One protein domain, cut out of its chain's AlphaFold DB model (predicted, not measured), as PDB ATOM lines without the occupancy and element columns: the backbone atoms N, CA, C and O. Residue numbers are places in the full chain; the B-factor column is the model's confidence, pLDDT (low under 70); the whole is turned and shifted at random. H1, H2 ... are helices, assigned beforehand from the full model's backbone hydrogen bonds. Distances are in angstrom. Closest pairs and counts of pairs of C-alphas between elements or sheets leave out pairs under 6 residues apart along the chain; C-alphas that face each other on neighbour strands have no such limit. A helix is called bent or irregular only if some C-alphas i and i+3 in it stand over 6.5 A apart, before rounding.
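This is residues 65 to 267 of the 875 residues of a protein of Alteromonas macleodii (UniProt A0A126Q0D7). Two unequal helical lobes sit side by side along the longest axis: a small one in which H1 and H3 cross and short H2 packs on H3, and a larger one built round the long helix H11. In the larger lobe H4 runs along H11 on the side toward the small lobe, H6 crosses H11, H10 meets the first residues of H11, 247 to 249, at a corner, and the short helices H5, H7, H8 and H9 lie round these; residues 87 to 93, on the link from H1 to H2, stick out. The printed part has 203 residues with eleven named helices, H1 to H11 in order, and no named strand; its class is all helix. It is compact, with a radius of gyration of the C-alphas of 19.3 A and spans of 60 by 42 by 29 A.

Begin at Leu 65 and go on to C-alpha 74 at (-41.258, -25.106, 94.112), where H1 starts; it runs to residue 86, 16.6 A. H1 is neither bent nor irregular, but only just: C-alphas 83 and 86 are 6.2 A apart. Next come H2, residues 107 to 111, and H3, residues 116 to 131, 23.0 A long. Look for H4 at residues 144 to 154; it is irregular, with C-alphas 149 and 152 7.6 A apart. H5 is residues 157 to 161, and H6, residues 166 to 178, spans 18.3 A. H7, residues 188 to 193, is irregular too, with C-alphas 189 and 192 7.3 A apart. H8 is residues 200 to 204, H9 residues 207 to 214, and H10 residues 226 to 238, 18.2 A long. Find C-alpha 247 at (-14.876, -33.149, 80.348); from there H11 runs 31.1 A to C-alpha 267 at (-39.719, -51.278, 84.811).

Start at Cys 77: its C-alpha is 5.2 A from that of Ser 124, the closest pair of H1 and H3, which touch at a steep tilt of 55 degrees, opposite ways. H2 touches residues 119 to 123 of H3, closest at the C-alphas of Val 109 and Lys 119, 6.3 A. H3 and H4 are close but not clearly touching, with the C-alphas of Phe 131 and Val 154 7.1 A apart. H4 touches H11 at a shallow tilt of 27 degrees, the same way, closest at the C-alphas of Pro 144 and Pro 247, 5.2 A. H5 is close to but not clearly touching H9, with the C-alphas of Thr 160 and Arg 214 5.5 A apart. Residues 173 to 177 of H6 touch H11 at a steep tilt of 49 degrees, opposite ways; the C-alphas of Leu 173 and Ile 259 are closest, 6.0 A. H7 is close to but not clearly touching H10, with the C-alphas of Leu 191 and Leu 237 7.8 A apart. H8 and H10 only just touch, with 3 pairs of C-alphas within 8 A, closest at Leu 203 and Thr 234, 7.5 A. H9 and H10 form a helical hairpin and only just touch, also with 3 pairs, at a shallow tilt of 19 degrees; the C-alphas of Leu 212 and Phe 226 are closest, 7.1 A. H10 touches H11 about perpendicular, at 74 degrees, closest at the C-alphas of Leu 229 and Phe 248, 5.6 A. H1 and H11 are apart. Every O i to N i+4 pair is within hydrogen-bond range in H2, H3, H5, H6, H8 and H10; the counts are 8 of 9 in H1, 4 of 7 in H4, 2 of 4 in H9, 15 of 17 in H11 and 0 of 2 in H7, where 2 of 3 O i to N i+3 pairs are in range.

The C-alphas of Asp 113 and Asn 195, the two farthest apart, are 60.7 A apart. The printed part has no cut. The long links are H1 to H2, H3 to H4 and H9 to H10. Residues 137 to 138 pair with residues 221 to 222, parallel. Mean pLDDT of the printed part is 74.8; 59 residues are under 70, among them 83 to 100 and 135 to 147.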
ATOM      1  N   LEU A  65     -40.954 -40.886  78.582       89.94
ATOM      2  CA  LEU A  65     -39.587 -40.718  79.100       89.94
ATOM      3  C   LEU A  65     -39.346 -39.365  79.800       89.94
ATOM      4  O   LEU A  65     -38.441 -39.281  80.631       89.94
ATOM      5  N   ASN A  66     -40.113 -38.316  79.483       87.88
ATOM      6  CA  ASN A  66     -40.037 -37.043  80.197       87.88
ATOM      7  C   ASN A  66     -40.716 -37.115  81.580       87.88
ATOM      8  O   ASN A  66     -40.200 -36.495  82.508       87.88
ATOM      9  N   ASP A  67     -41.766 -37.926  81.746       85.81
ATOM     10  CA  ASP A  67     -42.470 -38.158  83.023       85.81
ATOM     11  C   ASP A  67     -41.571 -38.848  84.073       85.81
ATOM     12  O   ASP A  67     -41.798 -38.738  85.274       85.81
ATOM     13  N   TYR A  68     -40.523 -39.555  83.626       83.00
ATOM     14  CA  TYR A  68     -39.523 -40.210  84.485       83.00
ATOM     15  C   TYR A  68     -38.256 -39.378  84.724       83.00
ATOM     16  O   TYR A  68     -37.262 -39.894  85.254       83.00
ATOM     17  N   LYS A  69     -38.252 -38.093  84.347       77.88
ATOM     18  CA  LYS A  69     -37.244 -37.153  84.855       77.88
ATOM     19  C   LYS A  69     -37.461 -36.953  86.361       77.88
ATOM     20  O   LYS A  69     -38.596 -37.012  86.824       77.88
ATOM     21  N   PRO A  70     -36.412 -36.677  87.154       69.56
ATOM     22  CA  PRO A  70     -36.617 -36.322  88.549       69.56
ATOM     23  C   PRO A  70     -37.216 -34.906  88.624       69.56
ATOM     24  O   PRO A  70     -36.620 -33.956  88.121       69.56
ATOM     25  N   GLU A  71     -38.396 -34.761  89.224       63.97
ATOM     26  CA  GLU A  71     -39.126 -33.488  89.271       63.97
ATOM     27  C   GLU A  71     -38.516 -32.445  90.230       63.97
ATOM     28  O   GLU A  71     -37.869 -32.774  91.228       63.97
ATOM     29  N   TYR A  72     -38.801 -31.162  89.966       66.31
ATOM     30  CA  TYR A  72     -38.478 -30.027  90.840       66.31
ATOM     31  C   TYR A  72     -39.708 -29.135  91.089       66.31
ATOM     32  O   TYR A  72     -39.888 -28.090  90.458       66.31
ATOM     33  N   SER A  73     -40.548 -29.521  92.054       63.94
ATOM     34  CA  SER A  73     -41.611 -28.645  92.565       63.94
ATOM     35  C   SER A  73     -41.021 -27.449  93.333       63.94
ATOM     36  O   SER A  73     -39.961 -27.574  93.955       63.94
ATOM     37  N   LYS A  74     -41.713 -26.293  93.352       67.50
ATOM     38  CA  LYS A  74     -41.258 -25.106  94.112       67.50
ATOM     39  C   LYS A  74     -40.985 -25.455  95.584       67.50
ATOM     40  O   LYS A  74     -39.950 -25.066  96.110       67.50
ATOM     41  N   SER A  75     -41.838 -26.275  96.208       69.31
ATOM     42  CA  SER A  75     -41.661 -26.698  97.606       69.31
ATOM     43  C   SER A  75     -40.444 -27.610  97.821       69.31
ATOM     44  O   SER A  75     -39.737 -27.460  98.817       69.31
ATOM     45  N   TYR A  76     -40.123 -28.508  96.880       69.94
ATOM     46  CA  TYR A  76     -38.887 -29.298  96.960       69.94
ATOM     47  C   TYR A  76     -37.640 -28.413  96.795       69.94
ATOM     48  O   TYR A  76     -36.670 -28.576  97.541       69.94
ATOM     49  N   CYS A  77     -37.686 -27.417  95.899       68.50
ATOM     50  CA  CYS A  77     -36.655 -26.378  95.817       68.50
ATOM     51  C   CYS A  77     -36.513 -25.622  97.150       68.50
ATOM     52  O   CYS A  77     -35.397 -25.503  97.647       68.50
ATOM     53  N   GLU A  78     -37.615 -25.185  97.767       72.75
ATOM     54  CA  GLU A  78     -37.626 -24.465  99.052       72.75
ATOM     55  C   GLU A  78     -37.014 -25.300 100.187       72.75
ATOM     56  O   GLU A  78     -36.110 -24.822 100.878       72.75
ATOM     57  N   GLN A  79     -37.402 -26.572 100.330       72.00
ATOM     58  CA  GLN A  79     -36.820 -27.492 101.319       72.00
ATOM     59  C   GLN A  79     -35.318 -27.723 101.088       72.00
ATOM     60  O   GLN A  79     -34.531 -27.766 102.044       72.00
ATOM     61  N   LYS A  80     -34.887 -27.839  99.825       69.00
ATOM     62  CA  LYS A  80     -33.469 -27.983  99.468       69.00
ATOM     63  C   LYS A  80     -32.665 -26.708  99.719       69.00
ATOM     64  O   LYS A  80     -31.590 -26.784 100.311       69.00
ATOM     65  N   VAL A  81     -33.192 -25.538  99.365       71.69
ATOM     66  CA  VAL A  81     -32.564 -24.236  99.647       71.69
ATOM     67  C   VAL A  81     -32.440 -24.030 101.158       71.69
ATOM     68  O   VAL A  81     -31.371 -23.672 101.653       71.69
ATOM     69  N   GLN A  82     -33.501 -24.319 101.910       72.69
ATOM     70  CA  GLN A  82     -33.512 -24.202 103.365       72.69
ATOM     71  C   GLN A  82     -32.466 -25.116 104.024       72.69
ATOM     72  O   GLN A  82     -31.736 -24.653 104.901       72.69
ATOM     73  N   SER A  83     -32.352 -26.376 103.591       67.06
ATOM     74  CA  SER A  83     -31.407 -27.341 104.173       67.06
ATOM     75  C   SER A  83     -29.944 -27.117 103.757       67.06
ATOM     76  O   SER A  83     -29.062 -27.221 104.609       67.06
ATOM     77  N   GLU A  84     -29.667 -26.761 102.496       62.56
ATOM     78  CA  GLU A  84     -28.295 -26.673 101.959       62.56
ATOM     79  C   GLU A  84     -27.662 -25.268 102.048       62.56
ATOM     80  O   GLU A  84     -26.435 -25.158 102.133       62.56
ATOM     81  N   LEU A  85     -28.458 -24.186 102.048       61.03
ATOM     82  CA  LEU A  85     -27.946 -22.801 102.052       61.03
ATOM     83  C   LEU A  85     -28.124 -22.064 103.390       61.03
ATOM     84  O   LEU A  85     -27.317 -21.185 103.694       61.03
ATOM     85  N   ILE A  86     -29.165 -22.381 104.172       64.75
ATOM     86  CA  ILE A  86     -29.584 -21.582 105.350       64.75
ATOM     87  C   ILE A  86     -29.641 -22.404 106.660       64.75
ATOM     88  O   ILE A  86     -29.667 -21.825 107.752       64.75
ATOM     89  N   GLY A  87     -29.601 -23.737 106.570       57.97
ATOM     90  CA  GLY A  87     -29.564 -24.669 107.700       57.97
ATOM     91  C   GLY A  87     -28.246 -24.676 108.490       57.97
ATOM     92  O   GLY A  87     -27.238 -24.076 108.111       57.97
ATOM     93  N   SER A  88     -28.247 -25.377 109.626       49.31
ATOM     94  CA  SER A  88     -27.136 -25.411 110.585       49.31
ATOM     95  C   SER A  88     -25.952 -26.276 110.125       49.31
ATOM     96  O   SER A  88     -25.805 -27.421 110.545       49.31
ATOM     97  N   LEU A  89     -25.101 -25.688 109.279       43.50
ATOM     98  CA  LEU A  89     -23.687 -26.021 109.029       43.50
ATOM     99  C   LEU A  89     -23.235 -27.485 109.262       43.50
ATOM    100  O   LEU A  89     -22.642 -27.799 110.300       43.50
ATOM    101  N   PRO A  90     -23.287 -28.332 108.219       38.56
ATOM    102  CA  PRO A  90     -22.258 -29.344 108.005       38.56
ATOM    103  C   PRO A  90     -20.859 -28.698 107.944       38.56
ATOM    104  O   PRO A  90     -20.705 -27.501 107.669       38.56
ATOM    105  N   LYS A  91     -19.805 -29.485 108.185       42.31
ATOM    106  CA  LYS A  91     -18.419 -28.980 108.176       42.31
ATOM    107  C   LYS A  91     -18.046 -28.419 106.793       42.31
ATOM    108  O   LYS A  91     -18.531 -28.878 105.765       42.31
ATOM    109  N   ARG A  92     -17.125 -27.442 106.770       42.28
ATOM    110  CA  ARG A  92     -16.717 -26.594 105.614       42.28
ATOM    111  C   ARG A  92     -16.384 -27.293 104.273       42.28
ATOM    112  O   ARG A  92     -16.127 -26.578 103.309       42.28
ATOM    113  N   ARG A  93     -16.334 -28.627 104.198       41.09
ATOM    114  CA  ARG A  93     -15.996 -29.399 102.989       41.09
ATOM    115  C   ARG A  93     -17.220 -29.946 102.241       41.09
ATOM    116  O   ARG A  93     -17.116 -30.154 101.039       41.09
ATOM    117  N   ASP A  94     -18.372 -30.072 102.901       42.03
ATOM    118  CA  ASP A  94     -19.526 -30.827 102.385       42.03
ATOM    119  C   ASP A  94     -20.677 -29.925 101.890       42.03
ATOM    120  O   ASP A  94     -21.854 -30.257 102.001       42.03
ATOM    121  N   ARG A  95     -20.344 -28.756 101.320       48.19
ATOM    122  CA  ARG A  95     -21.312 -27.878 100.631       48.19
ATOM    123  C   ARG A  95     -21.611 -28.398  99.222       48.19
ATOM    124  O   ARG A  95     -21.158 -27.826  98.229       48.19
ATOM    125  N   THR A  96     -22.365 -29.490  99.130       46.47
ATOM    126  CA  THR A  96     -23.061 -29.861  97.889       46.47
ATOM    127  C   THR A  96     -24.220 -28.895  97.657       46.47
ATOM    128  O   THR A  96     -24.967 -28.620  98.587       46.47
ATOM    129  N   PHE A  97     -24.347 -28.370  96.436       55.59
ATOM    130  CA  PHE A  97     -25.362 -27.378  96.067       55.59
ATOM    131  C   PHE A  97     -26.388 -27.947  95.086       55.59
ATOM    132  O   PHE A  97     -26.033 -28.775  94.243       55.59
ATOM    133  N   ILE A  98     -27.597 -27.379  95.119       62.00
ATOM    134  CA  ILE A  98     -28.613 -27.464  94.060       62.00
ATOM    135  C   ILE A  98     -27.999 -27.078  92.698       62.00
ATOM    136  O   ILE A  98     -27.678 -25.905  92.477       62.00
ATOM    137  N   PRO A  99     -27.835 -28.026  91.760       61.62
ATOM    138  CA  PRO A  99     -27.212 -27.755  90.468       61.62
ATOM    139  C   PRO A  99     -28.152 -26.979  89.534       61.62
ATOM    140  O   PRO A  99     -29.361 -27.180  89.608       61.62
ATOM    141  N   PRO A 100     -27.637 -26.152  88.603       59.62
ATOM    142  CA  PRO A 100     -26.231 -25.794  88.373       59.62
ATOM    143  C   PRO A 100     -25.706 -24.655  89.275       59.62
ATOM    144  O   PRO A 100     -24.577 -24.183  89.091       59.62
ATOM    145  N   PHE A 101     -26.517 -24.166  90.209       70.38
ATOM    146  CA  PHE A 101     -26.257 -22.969  91.007       70.38
ATOM    147  C   PHE A 101     -25.301 -23.231  92.188       70.38
ATOM    148  O   PHE A 101     -24.935 -24.365  92.489       70.38
ATOM    149  N   THR A 102     -24.832 -22.168  92.847       64.81
ATOM    150  CA  THR A 102     -24.091 -22.245  94.122       64.81
ATOM    151  C   THR A 102     -24.433 -21.046  95.008       64.81
ATOM    152  O   THR A 102     -25.024 -20.077  94.532       64.81
ATOM    153  N   ALA A 103     -23.995 -21.045  96.273       64.81
ATOM    154  CA  ALA A 103     -24.095 -19.859  97.136       64.81
ATOM    155  C   ALA A 103     -23.484 -18.594  96.500       64.81
ATOM    156  O   ALA A 103     -23.998 -17.503  96.707       64.81
ATOM    157  N   ASN A 104     -22.433 -18.727  95.679       66.81
ATOM    158  CA  ASN A 104     -21.853 -17.583  94.971       66.81
ATOM    159  C   ASN A 104     -22.783 -17.057  93.865       66.81
ATOM    160  O   ASN A 104     -22.759 -15.865  93.588       66.81
ATOM    161  N   THR A 105     -23.600 -17.916  93.243       72.06
ATOM    162  CA  THR A 105     -24.590 -17.501  92.234       72.06
ATOM    163  C   THR A 105     -25.758 -16.735  92.857       72.06
ATOM    164  O   THR A 105     -26.295 -15.840  92.223       72.06
ATOM    165  N   PHE A 106     -26.101 -17.027  94.113       75.94
ATOM    166  CA  PHE A 106     -27.134 -16.307  94.866       75.94
ATOM    167  C   PHE A 106     -26.562 -15.292  95.864       75.94
ATOM    168  O   PHE A 106     -27.272 -14.877  96.779       75.94
ATOM    169  N   LYS A 107     -25.288 -14.892  95.720       76.81
ATOM    170  CA  LYS A 107     -24.587 -14.068  96.716       76.81
ATOM    171  C   LYS A 107     -25.340 -12.772  97.026       76.81
ATOM    172  O   LYS A 107     -25.547 -12.464  98.188       76.81
ATOM    173  N   GLU A 108     -25.818 -12.067  96.006       79.00
ATOM    174  CA  GLU A 108     -26.583 -10.820  96.159       79.00
ATOM    175  C   GLU A 108     -27.875 -11.019  96.973       79.00
ATOM    176  O   GLU A 108     -28.219 -10.202  97.825       79.00
ATOM    177  N   VAL A 109     -28.564 -12.150  96.782       80.75
ATOM    178  CA  VAL A 109     -29.768 -12.497  97.552       80.75
ATOM    179  C   VAL A 109     -29.404 -12.884  98.989       80.75
ATOM    180  O   VAL A 109     -30.090 -12.469  99.923       80.75
ATOM    181  N   LEU A 110     -28.314 -13.628  99.187       77.75
ATOM    182  CA  LEU A 110     -27.831 -14.058 100.504       77.75
ATOM    183  C   LEU A 110     -27.290 -12.898 101.356       77.75
ATOM    184  O   LEU A 110     -27.558 -12.880 102.559       77.75
ATOM    185  N   ASP A 111     -26.602 -11.936 100.742       81.38
ATOM    186  CA  ASP A 111     -25.963 -10.794 101.409       81.38
ATOM    187  C   ASP A 111     -26.937  -9.619 101.652       81.38
ATOM    188  O   ASP A 111     -26.668  -8.773 102.496       81.38
ATOM    189  N   SER A 112     -28.087  -9.571 100.964       82.50
ATOM    190  CA  SER A 112     -29.125  -8.540 101.170       82.50
ATOM    191  C   SER A 112     -29.783  -8.574 102.563       82.50
ATOM    192  O   SER A 112     -29.862  -9.631 103.182       82.50
ATOM    193  N   ASP A 113     -30.397  -7.483 103.030       83.12
ATOM    194  CA  ASP A 113     -31.090  -7.437 104.339       83.12
ATOM    195  C   ASP A 113     -32.457  -8.165 104.392       83.12
ATOM    196  O   ASP A 113     -33.201  -8.061 105.367       83.12
ATOM    197  N   ASN A 114     -32.824  -8.931 103.356       82.94
ATOM    198  CA  ASN A 114     -34.107  -9.646 103.308       82.94
ATOM    199  C   ASN A 114     -34.234 -10.700 104.445       82.94
ATOM    200  O   ASN A 114     -33.262 -11.404 104.751       82.94
ATOM    201  N   PRO A 115     -35.432 -10.905 105.031       83.38
ATOM    202  CA  PRO A 115     -35.660 -11.961 106.020       83.38
ATOM    203  C   PRO A 115     -35.443 -13.360 105.420       83.38
ATOM    204  O   PRO A 115     -35.604 -13.573 104.216       83.38
ATOM    205  N   LYS A 116     -35.093 -14.342 106.268       78.94
ATOM    206  CA  LYS A 116     -34.693 -15.697 105.828       78.94
ATOM    207  C   LYS A 116     -35.722 -16.380 104.917       78.94
ATOM    208  O   LYS A 116     -35.318 -17.012 103.949       78.94
ATOM    209  N   SER A 117     -37.017 -16.233 105.198       79.19
ATOM    210  CA  SER A 117     -38.108 -16.760 104.364       79.19
ATOM    211  C   SER A 117     -38.073 -16.194 102.942       79.19
ATOM    212  O   SER A 117     -38.021 -16.954 101.982       79.19
ATOM    213  N   LEU A 118     -37.993 -14.870 102.804       81.94
ATOM    214  CA  LEU A 118     -37.951 -14.185 101.509       81.94
ATOM    215  C   LEU A 118     -36.657 -14.476 100.722       81.94
ATOM    216  O   LEU A 118     -36.663 -14.458  99.492       81.94
ATOM    217  N   LYS A 119     -35.550 -14.788 101.414       82.31
ATOM    218  CA  LYS A 119     -34.326 -15.314 100.780       82.31
ATOM    219  C   LYS A 119     -34.517 -16.737 100.246       82.31
ATOM    220  O   LYS A 119     -34.095 -17.003  99.124       82.31
ATOM    221  N   ILE A 120     -35.155 -17.629 101.013       79.94
ATOM    222  CA  ILE A 120     -35.482 -18.994 100.558       79.94
ATOM    223  C   ILE A 120     -36.383 -18.922  99.323       79.94
ATOM    224  O   ILE A 120     -36.063 -19.539  98.308       79.94
ATOM    225  N   GLU A 121     -37.453 -18.129  99.378       82.25
ATOM    226  CA  GLU A 121     -38.412 -17.982  98.281       82.25
ATOM    227  C   GLU A 121     -37.757 -17.484  96.986       82.25
ATOM    228  O   GLU A 121     -37.828 -18.178  95.972       82.25
ATOM    229  N   LYS A 122     -37.057 -16.337  97.018       82.25
ATOM    230  CA  LYS A 122     -36.430 -15.743  95.820       82.25
ATOM    231  C   LYS A 122     -35.419 -16.681  95.153       82.25
ATOM    232  O   LYS A 122     -35.368 -16.760  93.928       82.25
ATOM    233  N   ILE A 123     -34.629 -17.409  95.946       80.31
ATOM    234  CA  ILE A 123     -33.683 -18.405  95.422       80.31
ATOM    235  C   ILE A 123     -34.446 -19.587  94.807       80.31
ATOM    236  O   ILE A 123     -34.122 -20.027  93.706       80.31
ATOM    237  N   SER A 124     -35.483 -20.081  95.484       79.31
ATOM    238  CA  SER A 124     -36.255 -21.248  95.036       79.31
ATOM    239  C   SER A 124     -37.068 -20.969  93.773       79.31
ATOM    240  O   SER A 124     -37.174 -21.846  92.921       79.31
ATOM    241  N   GLU A 125     -37.582 -19.747  93.608       81.19
ATOM    242  CA  GLU A 125     -38.243 -19.297  92.380       81.19
ATOM    243  C   GLU A 125     -37.265 -19.268  91.195       81.19
ATOM    244  O   GLU A 125     -37.575 -19.807  90.133       81.19
ATOM    245  N   GLN A 126     -36.056 -18.717  91.374       77.94
ATOM    246  CA  GLN A 126     -35.023 -18.709  90.327       77.94
ATOM    247  C   GLN A 126     -34.574 -20.127  89.939       77.94
ATOM    248  O   GLN A 126     -34.405 -20.415  88.754       77.94
ATOM    249  N   VAL A 127     -34.428 -21.026  90.919       76.44
ATOM    250  CA  VAL A 127     -34.138 -22.451  90.684       76.44
ATOM    251  C   VAL A 127     -35.285 -23.128  89.925       76.44
ATOM    252  O   VAL A 127     -35.039 -23.810  88.932       76.44
ATOM    253  N   HIS A 128     -36.536 -22.926  90.345       78.12
ATOM    254  CA  HIS A 128     -37.709 -23.533  89.710       78.12
ATOM    255  C   HIS A 128     -37.880 -23.052  88.258       78.12
ATOM    256  O   HIS A 128     -37.973 -23.876  87.350       78.12
ATOM    257  N   ARG A 129     -37.776 -21.738  88.006       76.56
ATOM    258  CA  ARG A 129     -37.838 -21.148  86.655       76.56
ATOM    259  C   ARG A 129     -36.759 -21.649  85.692       76.56
ATOM    260  O   ARG A 129     -36.970 -21.603  84.483       76.56
ATOM    261  N   PHE A 130     -35.612 -22.109  86.198       75.50
ATOM    262  CA  PHE A 130     -34.589 -22.763  85.377       75.50
ATOM    263  C   PHE A 130     -35.039 -24.153  84.906       75.50
ATOM    264  O   PHE A 130     -34.881 -24.467  83.729       75.50
ATOM    265  N   PHE A 131     -35.650 -24.957  85.782       72.56
ATOM    266  CA  PHE A 131     -36.196 -26.266  85.404       72.56
ATOM    267  C   PHE A 131     -37.451 -26.161  84.521       72.56
ATOM    268  O   PHE A 131     -37.704 -27.060  83.728       72.56
ATOM    269  N   GLU A 132     -38.173 -25.037  84.571       74.12
ATOM    270  CA  GLU A 132     -39.220 -24.697  83.596       74.12
ATOM    271  C   GLU A 132     -38.690 -24.178  82.236       74.12
ATOM    272  O   GLU A 132     -39.489 -23.824  81.373       74.12
ATOM    273  N   GLY A 133     -37.373 -24.023  82.039       67.81
ATOM    274  CA  GLY A 133     -36.778 -23.441  80.818       67.81
ATOM    275  C   GLY A 133     -36.890 -21.908  80.688       67.81
ATOM    276  O   GLY A 133     -36.135 -21.280  79.939       67.81
ATOM    277  N   LYS A 134     -37.743 -21.258  81.494       71.88
ATOM    278  CA  LYS A 134     -38.063 -19.807  81.500       71.88
ATOM    279  C   LYS A 134     -36.937 -18.901  82.051       71.88
ATOM    280  O   LYS A 134     -37.211 -17.866  82.679       71.88
ATOM    281  N   GLY A 135     -35.678 -19.307  81.865       61.06
ATOM    282  CA  GLY A 135     -34.483 -18.730  82.495       61.06
ATOM    283  C   GLY A 135     -33.331 -18.332  81.560       61.06
ATOM    284  O   GLY A 135     -32.417 -17.669  82.033       61.06
ATOM    285  N   GLY A 136     -33.351 -18.695  80.267       60.69
ATOM    286  CA  GLY A 136     -32.357 -18.237  79.275       60.69
ATOM    287  C   GLY A 136     -30.916 -18.684  79.565       60.69
ATOM    288  O   GLY A 136     -30.055 -17.880  79.919       60.69
ATOM    289  N   PHE A 137     -30.637 -19.979  79.417       63.75
ATOM    290  CA  PHE A 137     -29.427 -20.626  79.918       63.75
ATOM    291  C   PHE A 137     -28.406 -21.004  78.828       63.75
ATOM    292  O   PHE A 137     -28.750 -21.399  77.712       63.75
ATOM    293  N   GLN A 138     -27.115 -20.950  79.175       64.50
ATOM    294  CA  GLN A 138     -26.005 -21.350  78.302       64.50
ATOM    295  C   GLN A 138     -25.151 -22.444  78.963       64.50
ATOM    296  O   GLN A 138     -24.388 -22.158  79.889       64.50
ATOM    297  N   PHE A 139     -25.200 -23.686  78.460       63.56
ATOM    298  CA  PHE A 139     -24.323 -24.765  78.947       63.56
ATOM    299  C   PHE A 139     -22.834 -24.459  78.745       63.56
ATOM    300  O   PHE A 139     -22.006 -24.963  79.498       63.56
ATOM    301  N   THR A 140     -22.484 -23.638  77.752       58.19
ATOM    302  CA  THR A 140     -21.107 -23.182  77.488       58.19
ATOM    303  C   THR A 140     -20.481 -22.431  78.668       58.19
ATOM    304  O   THR A 140     -19.259 -22.390  78.774       58.19
ATOM    305  N   SER A 141     -21.295 -21.893  79.586       62.59
ATOM    306  CA  SER A 141     -20.840 -21.275  80.841       62.59
ATOM    307  C   SER A 141     -20.547 -22.280  81.972       62.59
ATOM    308  O   SER A 141     -19.979 -21.907  83.003       62.59
ATOM    309  N   LEU A 142     -20.932 -23.555  81.821       64.69
ATOM    310  CA  LEU A 142     -20.778 -24.568  82.863       64.69
ATOM    311  C   LEU A 142     -19.456 -25.323  82.778       64.69
ATOM    312  O   LEU A 142     -19.031 -25.799  81.729       64.69
ATOM    313  N   THR A 143     -18.872 -25.578  83.950       65.81
ATOM    314  CA  THR A 143     -17.847 -26.615  84.069       65.81
ATOM    315  C   THR A 143     -18.475 -28.000  83.842       65.81
ATOM    316  O   THR A 143     -19.631 -28.220  84.222       65.81
ATOM    317  N   PRO A 144     -17.731 -28.987  83.308       66.69
ATOM    318  CA  PRO A 144     -18.277 -30.317  83.009       66.69
ATOM    319  C   PRO A 144     -18.857 -31.040  84.232       66.69
ATOM    320  O   PRO A 144     -19.781 -31.839  84.105       66.69
ATOM    321  N   ASN A 145     -18.348 -30.732  85.430       66.25
ATOM    322  CA  ASN A 145     -18.880 -31.270  86.679       66.25
ATOM    323  C   ASN A 145     -20.234 -30.643  87.063       66.25
ATOM    324  O   ASN A 145     -21.100 -31.371  87.533       66.25
ATOM    325  N   LYS A 146     -20.453 -29.339  86.811       69.69
ATOM    326  CA  LYS A 146     -21.782 -28.716  86.960       69.69
ATOM    327  C   LYS A 146     -22.766 -29.256  85.923       69.69
ATOM    328  O   LYS A 146     -23.881 -29.610  86.288       69.69
ATOM    329  N   LEU A 147     -22.334 -29.374  84.663       69.12
ATOM    330  CA  LEU A 147     -23.142 -29.956  83.587       69.12
ATOM    331  C   LEU A 147     -23.616 -31.361  83.974       69.12
ATOM    332  O   LEU A 147     -24.812 -31.620  83.944       69.12
ATOM    333  N   LYS A 148     -22.707 -32.229  84.442       71.31
ATOM    334  CA  LYS A 148     -23.038 -33.558  84.983       71.31
ATOM    335  C   LYS A 148     -24.128 -33.532  86.060       71.31
ATOM    336  O   LYS A 148     -24.932 -34.451  86.143       71.31
ATOM    337  N   GLN A 149     -24.119 -32.522  86.923       69.56
ATOM    338  CA  GLN A 149     -25.040 -32.442  88.050       69.56
ATOM    339  C   GLN A 149     -26.453 -31.981  87.647       69.56
ATOM    340  O   GLN A 149     -27.400 -32.327  88.347       69.56
ATOM    341  N   CYS A 150     -26.610 -31.236  86.544       72.12
ATOM    342  CA  CYS A 150     -27.917 -30.797  86.035       72.12
ATOM    343  C   CYS A 150     -28.411 -31.565  84.789       72.12
ATOM    344  O   CYS A 150     -29.555 -31.377  84.389       72.12
ATOM    345  N   PHE A 151     -27.577 -32.414  84.176       75.44
ATOM    346  CA  PHE A 151     -27.831 -33.073  82.886       75.44
ATOM    347  C   PHE A 151     -29.179 -33.810  82.817       75.44
ATOM    348  O   PHE A 151     -29.969 -33.559  81.911       75.44
ATOM    349  N   ASP A 152     -29.449 -34.667  83.805       73.88
ATOM    350  CA  ASP A 152     -30.604 -35.576  83.850       73.88
ATOM    351  C   ASP A 152     -31.969 -34.852  83.802       73.88
ATOM    352  O   ASP A 152     -32.966 -35.459  83.418       73.88
ATOM    353  N   TYR A 153     -32.010 -33.569  84.180       76.12
ATOM    354  CA  TYR A 153     -33.224 -32.747  84.253       76.12
ATOM    355  C   TYR A 153     -33.514 -31.976  82.958       76.12
ATOM    356  O   TYR A 153     -34.669 -31.753  82.610       76.12
ATOM    357  N   VAL A 154     -32.460 -31.533  82.262       78.00
ATOM    358  CA  VAL A 154     -32.566 -30.573  81.148       78.00
ATOM    359  C   VAL A 154     -32.547 -31.223  79.768       78.00
ATOM    360  O   VAL A 154     -32.887 -30.554  78.798       78.00
ATOM    361  N   VAL A 155     -32.156 -32.499  79.649       84.69
ATOM    362  CA  VAL A 155     -32.354 -33.279  78.412       84.69
ATOM    363  C   VAL A 155     -33.853 -33.398  78.135       84.69
ATOM    364  O   VAL A 155     -34.633 -33.638  79.054       84.69
ATOM    365  N   ASP A 156     -34.264 -33.265  76.876       88.44
ATOM    366  CA  ASP A 156     -35.614 -33.613  76.438       88.44
ATOM    367  C   ASP A 156     -35.596 -34.946  75.686       88.44
ATOM    368  O   ASP A 156     -35.008 -35.062  74.607       88.44
ATOM    369  N   TRP A 157     -36.215 -35.969  76.273       90.06
ATOM    370  CA  TRP A 157     -36.255 -37.310  75.700       90.06
ATOM    371  C   TRP A 157     -37.273 -37.432  74.570       90.06
ATOM    372  O   TRP A 157     -37.045 -38.230  73.659       90.06
ATOM    373  N   ASN A 158     -38.322 -36.602  74.560       90.62
ATOM    374  CA  ASN A 158     -39.254 -36.548  73.442       90.62
ATOM    375  C   ASN A 158     -38.563 -35.984  72.204       90.62
ATOM    376  O   ASN A 158     -38.500 -36.657  71.180       90.62
ATOM    377  N   GLU A 159     -37.952 -34.807  72.315       89.44
ATOM    378  CA  GLU A 159     -37.271 -34.176  71.176       89.44
ATOM    379  C   GLU A 159     -36.003 -34.941  70.747       89.44
ATOM    380  O   GLU A 159     -35.597 -34.905  69.583       89.44
ATOM    381  N   THR A 160     -35.386 -35.705  71.656       89.94
ATOM    382  CA  THR A 160     -34.264 -36.598  71.317       89.94
ATOM    383  C   THR A 160     -34.707 -37.815  70.490       89.94
ATOM    384  O   THR A 160     -33.975 -38.223  69.576       89.94
ATOM    385  N   PHE A 161     -35.880 -38.399  70.780       90.38
ATOM    386  CA  PHE A 161     -36.300 -39.725  70.291       90.38
ATOM    387  C   PHE A 161     -37.650 -39.785  69.539       90.38
ATOM    388  O   PHE A 161     -38.059 -40.874  69.150       90.38
ATOM    389  N   GLY A 162     -38.350 -38.670  69.320       86.75
ATOM    390  CA  GLY A 162     -39.742 -38.642  68.832       86.75
ATOM    391  C   GLY A 162     -40.009 -39.201  67.424       86.75
ATOM    392  O   GLY A 162     -41.165 -39.375  67.054       86.75
ATOM    393  N   ASP A 163     -38.969 -39.511  66.645       86.31
ATOM    394  CA  ASP A 163     -39.036 -40.190  65.339       86.31
ATOM    395  C   ASP A 163     -38.795 -41.714  65.418       86.31
ATOM    396  O   ASP A 163     -38.709 -42.385  64.384       86.31
ATOM    397  N   LEU A 164     -38.640 -42.269  66.625       88.69
ATOM    398  CA  LEU A 164     -38.354 -43.683  66.867       88.69
ATOM    399  C   LEU A 164     -39.547 -44.416  67.494       88.69
ATOM    400  O   LEU A 164     -40.274 -43.876  68.326       88.69
ATOM    401  N   SER A 165     -39.702 -45.691  67.136       89.56
ATOM    402  CA  SER A 165     -40.657 -46.596  67.790       89.56
ATOM    403  C   SER A 165     -40.231 -46.963  69.219       89.56
ATOM    404  O   SER A 165     -39.049 -46.903  69.562       89.56
ATOM    405  N   SER A 166     -41.180 -47.413  70.048       90.81
ATOM    406  CA  SER A 166     -40.920 -47.867  71.425       90.81
ATOM    407  C   SER A 166     -39.801 -48.917  71.498       90.81
ATOM    408  O   SER A 166     -38.897 -48.805  72.329       90.81
ATOM    409  N   VAL A 167     -39.811 -49.885  70.573       88.88
ATOM    410  CA  VAL A 167     -38.760 -50.905  70.415       88.88
ATOM    411  C   VAL A 167     -37.392 -50.267  70.160       88.88
ATOM    412  O   VAL A 167     -36.442 -50.555  70.887       88.88
ATOM    413  N   GLU A 168     -37.287 -49.361  69.183       86.38
ATOM    414  CA  GLU A 168     -36.027 -48.686  68.845       86.38
ATOM    415  C   GLU A 168     -35.492 -47.833  70.002       86.38
ATOM    416  O   GLU A 168     -34.286 -47.822  70.252       86.38
ATOM    417  N   ILE A 169     -36.371 -47.147  70.739       90.19
ATOM    418  CA  ILE A 169     -36.005 -46.340  71.912       90.19
ATOM    419  C   ILE A 169     -35.381 -47.223  72.999       90.19
ATOM    420  O   ILE A 169     -34.275 -46.937  73.467       90.19
ATOM    421  N   VAL A 170     -36.040 -48.324  73.374       88.81
ATOM    422  CA  VAL A 170     -35.509 -49.246  74.393       88.81
ATOM    423  C   VAL A 170     -34.213 -49.906  73.908       88.81
ATOM    424  O   VAL A 170     -33.262 -50.007  74.686       88.81
ATOM    425  N   GLN A 171     -34.109 -50.261  72.622       85.19
ATOM    426  CA  GLN A 171     -32.859 -50.751  72.027       85.19
ATOM    427  C   GLN A 171     -31.720 -49.723  72.154       85.19
ATOM    428  O   GLN A 171     -30.623 -50.102  72.560       85.19
ATOM    429  N   TRP A 172     -31.960 -48.429  71.898       84.19
ATOM    430  CA  TRP A 172     -30.953 -47.370  72.086       84.19
ATOM    431  C   TRP A 172     -30.499 -47.226  73.543       84.19
ATOM    432  O   TRP A 172     -29.293 -47.188  73.807       84.19
ATOM    433  N   LEU A 173     -31.443 -47.174  74.489       85.56
ATOM    434  CA  LEU A 173     -31.150 -47.077  75.925       85.56
ATOM    435  C   LEU A 173     -30.278 -48.260  76.391       85.56
ATOM    436  O   LEU A 173     -29.254 -48.077  77.058       85.56
ATOM    437  N   VAL A 174     -30.638 -49.477  75.980       81.56
ATOM    438  CA  VAL A 174     -29.925 -50.716  76.328       81.56
ATOM    439  C   VAL A 174     -28.554 -50.790  75.648       81.56
ATOM    440  O   VAL A 174     -27.567 -51.110  76.314       81.56
ATOM    441  N   ALA A 175     -28.450 -50.437  74.362       78.00
ATOM    442  CA  ALA A 175     -27.193 -50.445  73.610       78.00
ATOM    443  C   ALA A 175     -26.140 -49.507  74.215       78.00
ATOM    444  O   ALA A 175     -24.970 -49.877  74.334       78.00
ATOM    445  N   ILE A 176     -26.554 -48.314  74.655       78.44
ATOM    446  CA  ILE A 176     -25.661 -47.360  75.326       78.44
ATOM    447  C   ILE A 176     -25.220 -47.893  76.691       78.44
ATOM    448  O   ILE A 176     -24.045 -47.773  77.033       78.44
ATOM    449  N   LYS A 177     -26.130 -48.505  77.463       77.81
ATOM    450  CA  LYS A 177     -25.820 -48.989  78.815       77.81
ATOM    451  C   LYS A 177     -25.028 -50.305  78.840       77.81
ATOM    452  O   LYS A 177     -24.360 -50.575  79.838       77.81
ATOM    453  N   MET A 178     -25.081 -51.109  77.774       70.56
ATOM    454  CA  MET A 178     -24.362 -52.389  77.661       70.56
ATOM    455  C   MET A 178     -23.071 -52.343  76.827       70.56
ATOM    456  O   MET A 178     -22.256 -53.262  76.971       70.56
ATOM    457  N   GLY A 179     -22.896 -51.321  75.982       62.94
ATOM    458  CA  GLY A 179     -21.784 -51.183  75.036       62.94
ATOM    459  C   GLY A 179     -21.938 -52.032  73.761       62.94
ATOM    460  O   GLY A 179     -22.633 -53.050  73.744       62.94
ATOM    461  N   THR A 180     -21.266 -51.622  72.678       53.03
ATOM    462  CA  THR A 180     -21.145 -52.417  71.435       53.03
ATOM    463  C   THR A 180     -20.119 -53.538  71.563       53.03
ATOM    464  O   THR A 180     -20.430 -54.695  71.312       53.03
ATOM    465  N   PHE A 181     -18.885 -53.177  71.930       53.53
ATOM    466  CA  PHE A 181     -17.713 -54.066  71.893       53.53
ATOM    467  C   PHE A 181     -16.788 -53.909  73.116       53.53
ATOM    468  O   PHE A 181     -15.931 -54.752  73.364       53.53
ATOM    469  N   PHE A 182     -16.930 -52.810  73.856       59.94
ATOM    470  CA  PHE A 182     -16.158 -52.423  75.040       59.94
ATOM    471  C   PHE A 182     -16.951 -51.348  75.796       59.94
ATOM    472  O   PHE A 182     -17.819 -50.696  75.214       59.94
ATOM    473  N   ASN A 183     -16.640 -51.140  77.075       72.75
ATOM    474  CA  ASN A 183     -17.194 -50.025  77.846       72.75
ATOM    475  C   ASN A 183     -16.338 -48.770  77.612       72.75
ATOM    476  O   ASN A 183     -15.110 -48.863  77.584       72.75
ATOM    477  N   LEU A 184     -16.959 -47.593  77.502       78.75
ATOM    478  CA  LEU A 184     -16.224 -46.326  77.465       78.75
ATOM    479  C   LEU A 184     -15.725 -45.960  78.878       78.75
ATOM    480  O   LEU A 184     -16.538 -45.868  79.801       78.75
ATOM    481  N   PRO A 185     -14.415 -45.748  79.104       79.88
ATOM    482  CA  PRO A 185     -13.903 -45.448  80.437       79.88
ATOM    483  C   PRO A 185     -14.338 -44.059  80.930       79.88
ATOM    484  O   PRO A 185     -14.132 -43.039  80.264       79.88
ATOM    485  N   THR A 186     -14.885 -44.023  82.149       82.69
ATOM    486  CA  THR A 186     -15.248 -42.793  82.880       82.69
ATOM    487  C   THR A 186     -14.071 -42.160  83.635       82.69
ATOM    488  O   THR A 186     -14.222 -41.076  84.201       82.69
ATOM    489  N   ASP A 187     -12.895 -42.799  83.637       84.69
ATOM    490  CA  ASP A 187     -11.599 -42.154  83.858       84.69
ATOM    491  C   ASP A 187     -10.435 -42.948  83.252       84.69
ATOM    492  O   ASP A 187     -10.529 -44.152  83.019       84.69
ATOM    493  N   PHE A 188      -9.344 -42.246  82.957       85.31
ATOM    494  CA  PHE A 188      -8.236 -42.742  82.141       85.31
ATOM    495  C   PHE A 188      -7.158 -43.494  82.936       85.31
ATOM    496  O   PHE A 188      -6.232 -44.051  82.347       85.31
ATOM    497  N   ARG A 189      -7.274 -43.570  84.271       79.50
ATOM    498  CA  ARG A 189      -6.244 -44.159  85.151       79.50
ATOM    499  C   ARG A 189      -5.961 -45.634  84.846       79.50
ATOM    500  O   ARG A 189      -4.854 -46.100  85.081       79.50
ATOM    501  N   GLY A 190      -6.949 -46.354  84.308       67.94
ATOM    502  CA  GLY A 190      -6.825 -47.758  83.912       67.94
ATOM    503  C   GLY A 190      -6.286 -48.007  82.497       67.94
ATOM    504  O   GLY A 190      -6.082 -49.171  82.152       67.94
ATOM    505  N   LEU A 191      -6.057 -46.978  81.665       71.69
ATOM    506  CA  LEU A 191      -5.682 -47.179  80.254       71.69
ATOM    507  C   LEU A 191      -4.341 -47.906  80.085       71.69
ATOM    508  O   LEU A 191      -4.226 -48.760  79.213       71.69
ATOM    509  N   LYS A 192      -3.350 -47.633  80.947       60.09
ATOM    510  CA  LYS A 192      -2.007 -48.240  80.859       60.09
ATOM    511  C   LYS A 192      -1.973 -49.746  81.187       60.09
ATOM    512  O   LYS A 192      -0.960 -50.384  80.929       60.09
ATOM    513  N   ASN A 193      -3.064 -50.314  81.719       54.06
ATOM    514  CA  ASN A 193      -3.107 -51.686  82.248       54.06
ATOM    515  C   ASN A 193      -4.093 -52.618  81.507       54.06
ATOM    516  O   ASN A 193      -4.306 -53.740  81.961       54.06
ATOM    517  N   ASN A 194      -4.736 -52.180  80.415       52.28
ATOM    518  CA  ASN A 194      -5.757 -52.972  79.710       52.28
ATOM    519  C   ASN A 194      -5.458 -53.086  78.207       52.28
ATOM    520  O   ASN A 194      -5.370 -52.076  77.516       52.28
ATOM    521  N   ASN A 195      -5.419 -54.315  77.677       50.03
ATOM    522  CA  ASN A 195      -5.124 -54.622  76.264       50.03
ATOM    523  C   ASN A 195      -6.272 -54.277  75.278       50.03
ATOM    524  O   ASN A 195      -6.447 -54.938  74.253       50.03
ATOM    525  N   TRP A 196      -7.094 -53.265  75.566       57.47
ATOM    526  CA  TRP A 196      -8.172 -52.840  74.671       57.47
ATOM    527  C   TRP A 196      -7.633 -51.929  73.567       57.47
ATOM    528  O   TRP A 196      -7.512 -50.720  73.740       57.47
ATOM    529  N   ALA A 197      -7.370 -52.511  72.396       59.41
ATOM    530  CA  ALA A 197      -7.081 -51.762  71.177       59.41
ATOM    531  C   ALA A 197      -8.332 -50.994  70.690       59.41
ATOM    532  O   ALA A 197      -9.112 -51.486  69.854       59.41
ATOM    533  N   TYR A 198      -8.522 -49.788  71.237       74.94
ATOM    534  CA  TYR A 198      -9.404 -48.764  70.682       74.94
ATOM    535  C   TYR A 198      -8.921 -48.401  69.275       74.94
ATOM    536  O   TYR A 198      -7.729 -48.224  69.042       74.94
ATOM    537  N   THR A 199      -9.845 -48.281  68.325       77.62
ATOM    538  CA  THR A 199      -9.546 -47.788  66.974       77.62
ATOM    539  C   THR A 199     -10.562 -46.723  66.593       77.62
ATOM    540  O   THR A 199     -11.678 -46.700  67.118       77.62
ATOM    541  N   GLN A 200     -10.190 -45.821  65.683       78.25
ATOM    542  CA  GLN A 200     -11.049 -44.690  65.328       78.25
ATOM    543  C   GLN A 200     -12.393 -45.140  64.714       78.25
ATOM    544  O   GLN A 200     -13.416 -44.515  64.977       78.25
ATOM    545  N   ASP A 201     -12.414 -46.250  63.963       77.31
ATOM    546  CA  ASP A 201     -13.645 -46.872  63.443       77.31
ATOM    547  C   ASP A 201     -14.538 -47.425  64.569       77.31
ATOM    548  O   ASP A 201     -15.704 -47.046  64.686       77.31
ATOM    549  N   LYS A 202     -13.964 -48.239  65.471       75.31
ATOM    550  CA  LYS A 202     -14.664 -48.785  66.647       75.31
ATOM    551  C   LYS A 202     -15.297 -47.690  67.510       75.31
ATOM    552  O   LYS A 202     -16.406 -47.872  68.009       75.31
ATOM    553  N   LEU A 203     -14.603 -46.563  67.690       78.19
ATOM    554  CA  LEU A 203     -15.127 -45.411  68.425       78.19
ATOM    555  C   LEU A 203     -16.248 -44.712  67.640       78.19
ATOM    556  O   LEU A 203     -17.337 -44.550  68.185       78.19
ATOM    557  N   LYS A 204     -16.059 -44.398  66.349       74.81
ATOM    558  CA  LYS A 204     -17.091 -43.768  65.489       74.81
ATOM    559  C   LYS A 204     -18.410 -44.563  65.399       74.81
ATOM    560  O   LYS A 204     -19.455 -43.962  65.134       74.81
ATOM    561  N   LYS A 205     -18.369 -45.880  65.632       74.31
ATOM    562  CA  LYS A 205     -19.532 -46.791  65.651       74.31
ATOM    563  C   LYS A 205     -20.212 -46.952  67.020       74.31
ATOM    564  O   LYS A 205     -21.275 -47.561  67.087       74.31
ATOM    565  N   HIS A 206     -19.662 -46.426  68.120       78.50
ATOM    566  CA  HIS A 206     -20.245 -46.639  69.451       78.50
ATOM    567  C   HIS A 206     -21.522 -45.781  69.685       78.50
ATOM    568  O   HIS A 206     -21.456 -44.556  69.538       78.50
ATOM    569  N   PRO A 207     -22.666 -46.375  70.109       78.06
ATOM    570  CA  PRO A 207     -23.979 -45.733  70.234       78.06
ATOM    571  C   PRO A 207     -23.988 -44.363  70.914       78.06
ATOM    572  O   PRO A 207     -24.620 -43.430  70.425       78.06
ATOM    573  N   LEU A 208     -23.235 -44.217  72.008       81.69
ATOM    574  CA  LEU A 208     -23.162 -42.976  72.783       81.69
ATOM    575  C   LEU A 208     -22.786 -41.750  71.922       81.69
ATOM    576  O   LEU A 208     -23.397 -40.696  72.076       81.69
ATOM    577  N   PHE A 209     -21.860 -41.886  70.964       80.19
ATOM    578  CA  PHE A 209     -21.476 -40.779  70.075       80.19
ATOM    579  C   PHE A 209     -22.567 -40.414  69.060       80.19
ATOM    580  O   PHE A 209     -22.641 -39.265  68.630       80.19
ATOM    581  N   LYS A 210     -23.435 -41.364  68.690       77.69
ATOM    582  CA  LYS A 210     -24.580 -41.108  67.803       77.69
ATOM    583  C   LYS A 210     -25.741 -40.458  68.558       77.69
ATOM    584  O   LYS A 210     -26.349 -39.536  68.017       77.69
ATOM    585  N   LEU A 211     -25.996 -40.853  69.812       82.56
ATOM    586  CA  LEU A 211     -27.012 -40.190  70.638       82.56
ATOM    587  C   LEU A 211     -26.651 -38.726  70.927       82.56
ATOM    588  O   LEU A 211     -27.526 -37.874  70.859       82.56
ATOM    589  N   LEU A 212     -25.380 -38.404  71.185       80.12
ATOM    590  CA  LEU A 212     -24.950 -37.032  71.504       80.12
ATOM    591  C   LEU A 212     -25.290 -35.987  70.428       80.12
ATOM    592  O   LEU A 212     -25.558 -34.840  70.768       80.12
ATOM    593  N   VAL A 213     -25.331 -36.375  69.149       78.31
ATOM    594  CA  VAL A 213     -25.757 -35.493  68.038       78.31
ATOM    595  C   VAL A 213     -27.286 -35.311  68.016       78.31
ATOM    596  O   VAL A 213     -27.809 -34.283  67.573       78.31
ATOM    597  N   ARG A 214     -28.019 -36.309  68.521       82.38
ATOM    598  CA  ARG A 214     -29.479 -36.311  68.638       82.38
ATOM    599  C   ARG A 214     -30.018 -35.701  69.925       82.38
ATOM    600  O   ARG A 214     -31.185 -35.336  69.917       82.38
ATOM    601  N   LEU A 215     -29.216 -35.571  70.986       86.00
ATOM    602  CA  LEU A 215     -29.673 -34.971  72.240       86.00
ATOM    603  C   LEU A 215     -30.311 -33.605  71.985       86.00
ATOM    604  O   LEU A 215     -29.731 -32.730  71.331       86.00
ATOM    605  N   ARG A 216     -31.511 -33.442  72.523       86.19
ATOM    606  CA  ARG A 216     -32.216 -32.172  72.640       86.19
ATOM    607  C   ARG A 216     -32.383 -31.840  74.113       86.19
ATOM    608  O   ARG A 216     -32.202 -32.690  74.985       86.19
ATOM    609  N   PHE A 217     -32.659 -30.576  74.376       82.69
ATOM    610  CA  PHE A 217     -32.766 -30.016  75.713       82.69
ATOM    611  C   PHE A 217     -34.028 -29.162  75.779       82.69
ATOM    612  O   PHE A 217     -34.526 -28.734  74.738       82.69
ATOM    613  N   ILE A 218     -34.534 -28.941  76.991       80.50
ATOM    614  CA  ILE A 218     -35.710 -28.098  77.229       80.50
ATOM    615  C   ILE A 218     -35.506 -26.678  76.672       80.50
ATOM    616  O   ILE A 218     -34.374 -26.212  76.503       80.50
ATOM    617  N   GLU A 219     -36.608 -25.989  76.379       74.44
ATOM    618  CA  GLU A 219     -36.570 -24.651  75.785       74.44
ATOM    619  C   GLU A 219     -35.724 -23.672  76.621       74.44
ATOM    620  O   GLU A 219     -35.646 -23.755  77.848       74.44
ATOM    621  N   GLY A 220     -35.032 -22.755  75.941       69.56
ATOM    622  CA  GLY A 220     -34.153 -21.776  76.580       69.56
ATOM    623  C   GLY A 220     -32.775 -22.305  76.999       69.56
ATOM    624  O   GLY A 220     -32.004 -21.528  77.561       69.56
ATOM    625  N   VAL A 221     -32.422 -23.571  76.727       73.94
ATOM    626  CA  VAL A 221     -31.140 -24.181  77.134       73.94
ATOM    627  C   VAL A 221     -30.202 -24.428  75.938       73.94
ATOM    628  O   VAL A 221     -30.350 -25.388  75.183       73.94
ATOM    629  N   ASN A 222     -29.167 -23.593  75.786       70.19
ATOM    630  CA  ASN A 222     -28.199 -23.695  74.683       70.19
ATOM    631  C   ASN A 222     -27.087 -24.724  74.960       70.19
ATOM    632  O   ASN A 222     -26.264 -24.512  75.856       70.19
ATOM    633  N   ALA A 223     -27.052 -25.811  74.180       66.56
ATOM    634  CA  ALA A 223     -26.113 -26.940  74.288       66.56
ATOM    635  C   ALA A 223     -24.631 -26.580  74.014       66.56
ATOM    636  O   ALA A 223     -24.350 -25.674  73.229       66.56
ATOM    637  N   PRO A 224     -23.655 -27.305  74.604       65.75
ATOM    638  CA  PRO A 224     -22.244 -27.153  74.259       65.75
ATOM    639  C   PRO A 224     -21.915 -27.892  72.950       65.75
ATOM    640  O   PRO A 224     -22.556 -28.886  72.607       65.75
ATOM    641  N   ASN A 225     -20.863 -27.475  72.235       71.69
ATOM    642  CA  ASN A 225     -20.386 -28.220  71.066       71.69
ATOM    643  C   ASN A 225     -19.724 -29.540  71.504       71.69
ATOM    644  O   ASN A 225     -18.547 -29.575  71.871       71.69
ATOM    645  N   PHE A 226     -20.486 -30.635  71.443       76.12
ATOM    646  CA  PHE A 226     -20.018 -31.960  71.838       76.12
ATOM    647  C   PHE A 226     -18.867 -32.500  70.976       76.12
ATOM    648  O   PHE A 226     -18.121 -33.327  71.495       76.12
ATOM    649  N   SER A 227     -18.667 -32.040  69.728       77.44
ATOM    650  CA  SER A 227     -17.583 -32.555  68.867       77.44
ATOM    651  C   SER A 227     -16.226 -32.358  69.530       77.44
ATOM    652  O   SER A 227     -15.534 -33.332  69.784       77.44
ATOM    653  N   LEU A 228     -15.907 -31.133  69.958       76.44
ATOM    654  CA  LEU A 228     -14.616 -30.811  70.580       76.44
ATOM    655  C   LEU A 228     -14.325 -31.666  71.831       76.44
ATOM    656  O   LEU A 228     -13.177 -32.020  72.095       76.44
ATOM    657  N   LEU A 229     -15.368 -32.037  72.582       78.50
ATOM    658  CA  LEU A 229     -15.258 -32.894  73.768       78.50
ATOM    659  C   LEU A 229     -15.080 -34.377  73.396       78.50
ATOM    660  O   LEU A 229     -14.343 -35.099  74.074       78.50
ATOM    661  N   VAL A 230     -15.736 -34.824  72.321       83.12
ATOM    662  CA  VAL A 230     -15.552 -36.148  71.709       83.12
ATOM    663  C   VAL A 230     -14.153 -36.278  71.112       83.12
ATOM    664  O   VAL A 230     -13.528 -37.323  71.283       83.12
ATOM    665  N   ASP A 231     -13.641 -35.234  70.467       84.88
ATOM    666  CA  ASP A 231     -12.334 -35.210  69.813       84.88
ATOM    667  C   ASP A 231     -11.194 -35.242  70.850       84.88
ATOM    668  O   ASP A 231     -10.286 -36.069  70.729       84.88
ATOM    669  N   GLU A 232     -11.283 -34.458  71.938       84.94
ATOM    670  CA  GLU A 232     -10.347 -34.551  73.076       84.94
ATOM    671  C   GLU A 232     -10.333 -35.967  73.680       84.94
ATOM    672  O   GLU A 232      -9.271 -36.556  73.896       84.94
ATOM    673  N   TYR A 233     -11.516 -36.534  73.937       87.62
ATOM    674  CA  TYR A 233     -11.660 -37.871  74.517       87.62
ATOM    675  C   TYR A 233     -11.147 -38.979  73.585       87.62
ATOM    676  O   TYR A 233     -10.455 -39.893  74.030       87.62
ATOM    677  N   THR A 234     -11.445 -38.882  72.289       87.56
ATOM    678  CA  THR A 234     -11.005 -39.837  71.261       87.56
ATOM    679  C   THR A 234      -9.490 -39.814  71.115       87.56
ATOM    680  O   THR A 234      -8.864 -40.873  71.087       87.56
ATOM    681  N   ASN A 235      -8.885 -38.623  71.108       85.62
ATOM    682  CA  ASN A 235      -7.434 -38.466  71.101       85.62
ATOM    683  C   ASN A 235      -6.795 -39.109  72.347       85.62
ATOM    684  O   ASN A 235      -5.864 -39.901  72.221       85.62
ATOM    685  N   ALA A 236      -7.357 -38.862  73.537       86.56
ATOM    686  CA  ALA A 236      -6.889 -39.451  74.793       86.56
ATOM    687  C   ALA A 236      -6.997 -40.992  74.851       86.56
ATOM    688  O   ALA A 236      -6.186 -41.627  75.526       86.56
ATOM    689  N   LEU A 237      -7.964 -41.603  74.150       86.06
ATOM    690  CA  LEU A 237      -8.082 -43.066  74.038       86.06
ATOM    691  C   LEU A 237      -7.126 -43.689  73.013       86.06
ATOM    692  O   LEU A 237      -6.696 -44.822  73.212       86.06
ATOM    693  N   LEU A 238      -6.833 -42.990  71.911       85.12
ATOM    694  CA  LEU A 238      -5.997 -43.514  70.823       85.12
ATOM    695  C   LEU A 238      -4.499 -43.278  71.065       85.12
ATOM    696  O   LEU A 238      -3.696 -44.170  70.815       85.12
ATOM    697  N   ASN A 239      -4.140 -42.096  71.571       83.19
ATOM    698  CA  ASN A 239      -2.754 -41.639  71.725       83.19
ATOM    699  C   ASN A 239      -2.318 -41.511  73.200       83.19
ATOM    700  O   ASN A 239      -1.160 -41.208  73.479       83.19
ATOM    701  N   GLY A 240      -3.228 -41.756  74.149       79.00
ATOM    702  CA  GLY A 240      -2.985 -41.620  75.586       79.00
ATOM    703  C   GLY A 240      -3.105 -40.181  76.105       79.00
ATOM    704  O   GLY A 240      -3.267 -39.218  75.357       79.00
ATOM    705  N   THR A 241      -3.059 -40.029  77.432       82.44
ATOM    706  CA  THR A 241      -3.032 -38.725  78.109       82.44
ATOM    707  C   THR A 241      -2.549 -38.860  79.555       82.44
ATOM    708  O   THR A 241      -2.751 -39.902  80.183       82.44
ATOM    709  N   ASP A 242      -1.970 -37.793  80.107       78.62
ATOM    710  CA  ASP A 242      -1.667 -37.672  81.542       78.62
ATOM    711  C   ASP A 242      -2.851 -37.123  82.361       78.62
ATOM    712  O   ASP A 242      -2.836 -37.151  83.595       78.62
ATOM    713  N   LYS A 243      -3.918 -36.645  81.700       81.56
ATOM    714  CA  LYS A 243      -5.157 -36.257  82.389       81.56
ATOM    715  C   LYS A 243      -5.800 -37.495  83.012       81.56
ATOM    716  O   LYS A 243      -5.979 -38.511  82.353       81.56
ATOM    717  N   THR A 244      -6.257 -37.405  84.259       81.50
ATOM    718  CA  THR A 244      -7.012 -38.514  84.873       81.50
ATOM    719  C   THR A 244      -8.432 -38.631  84.314       81.50
ATOM    720  O   THR A 244      -8.962 -39.736  84.250       81.50
ATOM    721  N   ARG A 245      -9.052 -37.518  83.898       83.25
ATOM    722  CA  ARG A 245     -10.395 -37.431  83.291       83.25
ATOM    723  C   ARG A 245     -10.441 -36.298  82.265       83.25
ATOM    724  O   ARG A 245      -9.781 -35.278  82.458       83.25
ATOM    725  N   SER A 246     -11.267 -36.443  81.232       84.81
ATOM    726  CA  SER A 246     -11.688 -35.334  80.362       84.81
ATOM    727  C   SER A 246     -13.046 -34.761  80.816       84.81
ATOM    728  O   SER A 246     -13.748 -35.403  81.606       84.81
ATOM    729  N   PRO A 247     -13.482 -33.599  80.289       77.94
ATOM    730  CA  PRO A 247     -14.876 -33.149  80.348       77.94
ATOM    731  C   PRO A 247     -15.891 -34.240  79.980       77.94
ATOM    732  O   PRO A 247     -16.900 -34.432  80.657       77.94
ATOM    733  N   PHE A 248     -15.587 -34.990  78.922       81.94
ATOM    734  CA  PHE A 248     -16.469 -35.987  78.326       81.94
ATOM    735  C   PHE A 248     -16.708 -37.207  79.226       81.94
ATOM    736  O   PHE A 248     -17.820 -37.731  79.269       81.94
ATOM    737  N   CYS A 249     -15.717 -37.597  80.036       83.88
ATOM    738  CA  CYS A 249     -15.869 -38.633  81.065       83.88
ATOM    739  C   CYS A 249     -17.046 -38.360  82.022       83.88
ATOM    740  O   CYS A 249     -17.718 -39.294  82.465       83.88
ATOM    741  N   PHE A 250     -17.309 -37.087  82.342       79.62
ATOM    742  CA  PHE A 250     -18.428 -36.694  83.200       79.62
ATOM    743  C   PHE A 250     -19.770 -36.759  82.457       79.62
ATOM    744  O   PHE A 250     -20.762 -37.169  83.057       79.62
ATOM    745  N   ILE A 251     -19.799 -36.435  81.158       79.94
ATOM    746  CA  ILE A 251     -20.993 -36.562  80.305       79.94
ATOM    747  C   ILE A 251     -21.396 -38.037  80.178       79.94
ATOM    748  O   ILE A 251     -22.546 -38.362  80.460       79.94
ATOM    749  N   ILE A 252     -20.445 -38.934  79.868       81.75
ATOM    750  CA  ILE A 252     -20.677 -40.392  79.830       81.75
ATOM    751  C   ILE A 252     -21.300 -40.867  81.149       81.75
ATOM    752  O   ILE A 252     -22.365 -41.478  81.141       81.75
ATOM    753  N   GLN A 253     -20.687 -40.521  82.291       79.56
ATOM    754  CA  GLN A 253     -21.173 -40.944  83.610       79.56
ATOM    755  C   GLN A 253     -22.593 -40.432  83.930       79.56
ATOM    756  O   GLN A 253     -23.315 -41.081  84.685       79.56
ATOM    757  N   SER A 254     -22.989 -39.279  83.383       79.12
ATOM    758  CA  SER A 254     -24.318 -38.684  83.602       79.12
ATOM    759  C   SER A 254     -25.361 -39.345  82.711       79.12
ATOM    760  O   SER A 254     -26.358 -39.862  83.201       79.12
ATOM    761  N   LEU A 255     -25.075 -39.449  81.411       81.06
ATOM    762  CA  LEU A 255     -25.934 -40.119  80.437       81.06
ATOM    763  C   LEU A 255     -26.187 -41.587  80.822       81.06
ATOM    764  O   LEU A 255     -27.328 -42.044  80.808       81.06
ATOM    765  N   GLU A 256     -25.153 -42.310  81.264       79.56
ATOM    766  CA  GLU A 256     -25.289 -43.674  81.788       79.56
ATOM    767  C   GLU A 256     -26.122 -43.777  83.077       79.56
ATOM    768  O   GLU A 256     -26.672 -44.849  83.340       79.56
ATOM    769  N   LYS A 257     -26.198 -42.714  83.893       78.38
ATOM    770  CA  LYS A 257     -27.034 -42.649  85.105       78.38
ATOM    771  C   LYS A 257     -28.484 -42.308  84.756       78.38
ATOM    772  O   LYS A 257     -29.390 -42.950  85.289       78.38
ATOM    773  N   ALA A 258     -28.706 -41.346  83.863       80.44
ATOM    774  CA  ALA A 258     -30.037 -40.983  83.388       80.44
ATOM    775  C   ALA A 258     -30.715 -42.188  82.716       80.44
ATOM    776  O   ALA A 258     -31.775 -42.620  83.156       80.44
ATOM    777  N   ILE A 259     -30.034 -42.828  81.758       82.81
ATOM    778  CA  ILE A 259     -30.515 -44.042  81.075       82.81
ATOM    779  C   ILE A 259     -30.770 -45.192  82.066       82.81
ATOM    780  O   ILE A 259     -31.773 -45.893  81.953       82.81
ATOM    781  N   ALA A 260     -29.904 -45.367  83.073       79.50
ATOM    782  CA  ALA A 260     -30.118 -46.346  84.139       79.50
ATOM    783  C   ALA A 260     -31.380 -46.060  84.974       79.50
ATOM    784  O   ALA A 260     -32.088 -46.993  85.342       79.50
ATOM    785  N   SER A 261     -31.657 -44.786  85.260       79.38
ATOM    786  CA  SER A 261     -32.831 -44.361  86.032       79.38
ATOM    787  C   SER A 261     -34.119 -44.529  85.220       79.38
ATOM    788  O   SER A 261     -35.082 -45.084  85.735       79.38
ATOM    789  N   LEU A 262     -34.110 -44.161  83.932       86.12
ATOM    790  CA  LEU A 262     -35.243 -44.354  83.018       86.12
ATOM    791  C   LEU A 262     -35.604 -45.839  82.865       86.12
ATOM    792  O   LEU A 262     -36.760 -46.208  83.030       86.12
ATOM    793  N   LEU A 263     -34.615 -46.707  82.613       86.00
ATOM    794  CA  LEU A 263     -34.838 -48.158  82.511       86.00
ATOM    795  C   LEU A 263     -35.294 -48.793  83.838       86.00
ATOM    796  O   LEU A 263     -35.934 -49.839  83.812       86.00
ATOM    797  N   GLN A 264     -34.969 -48.189  84.985       82.38
ATOM    798  CA  GLN A 264     -35.463 -48.623  86.294       82.38
ATOM    799  C   GLN A 264     -36.917 -48.179  86.525       82.38
ATOM    800  O   GLN A 264     -37.724 -49.002  86.951       82.38
ATOM    801  N   ALA A 265     -37.250 -46.925  86.209       84.25
ATOM    802  CA  ALA A 265     -38.582 -46.357  86.416       84.25
ATOM    803  C   ALA A 265     -39.627 -46.954  85.457       84.25
ATOM    804  O   ALA A 265     -40.690 -47.379  85.900       84.25
ATOM    805  N   LEU A 266     -39.287 -47.111  84.170       89.62
ATOM    806  CA  LEU A 266     -40.120 -47.822  83.186       89.62
ATOM    807  C   LEU A 266     -40.446 -49.263  83.606       89.62
ATOM    808  O   LEU A 266     -41.486 -49.790  83.218       89.62
ATOM    809  N   ALA A 267     -39.540 -49.907  84.349       88.50
ATOM    810  CA  ALA A 267     -39.719 -51.278  84.811       88.50
ATOM    811  C   ALA A 267     -40.516 -51.376  86.120       88.50
ATOM    812  O   ALA A 267     -41.242 -52.344  86.314       88.50
TER     813      ALA A 267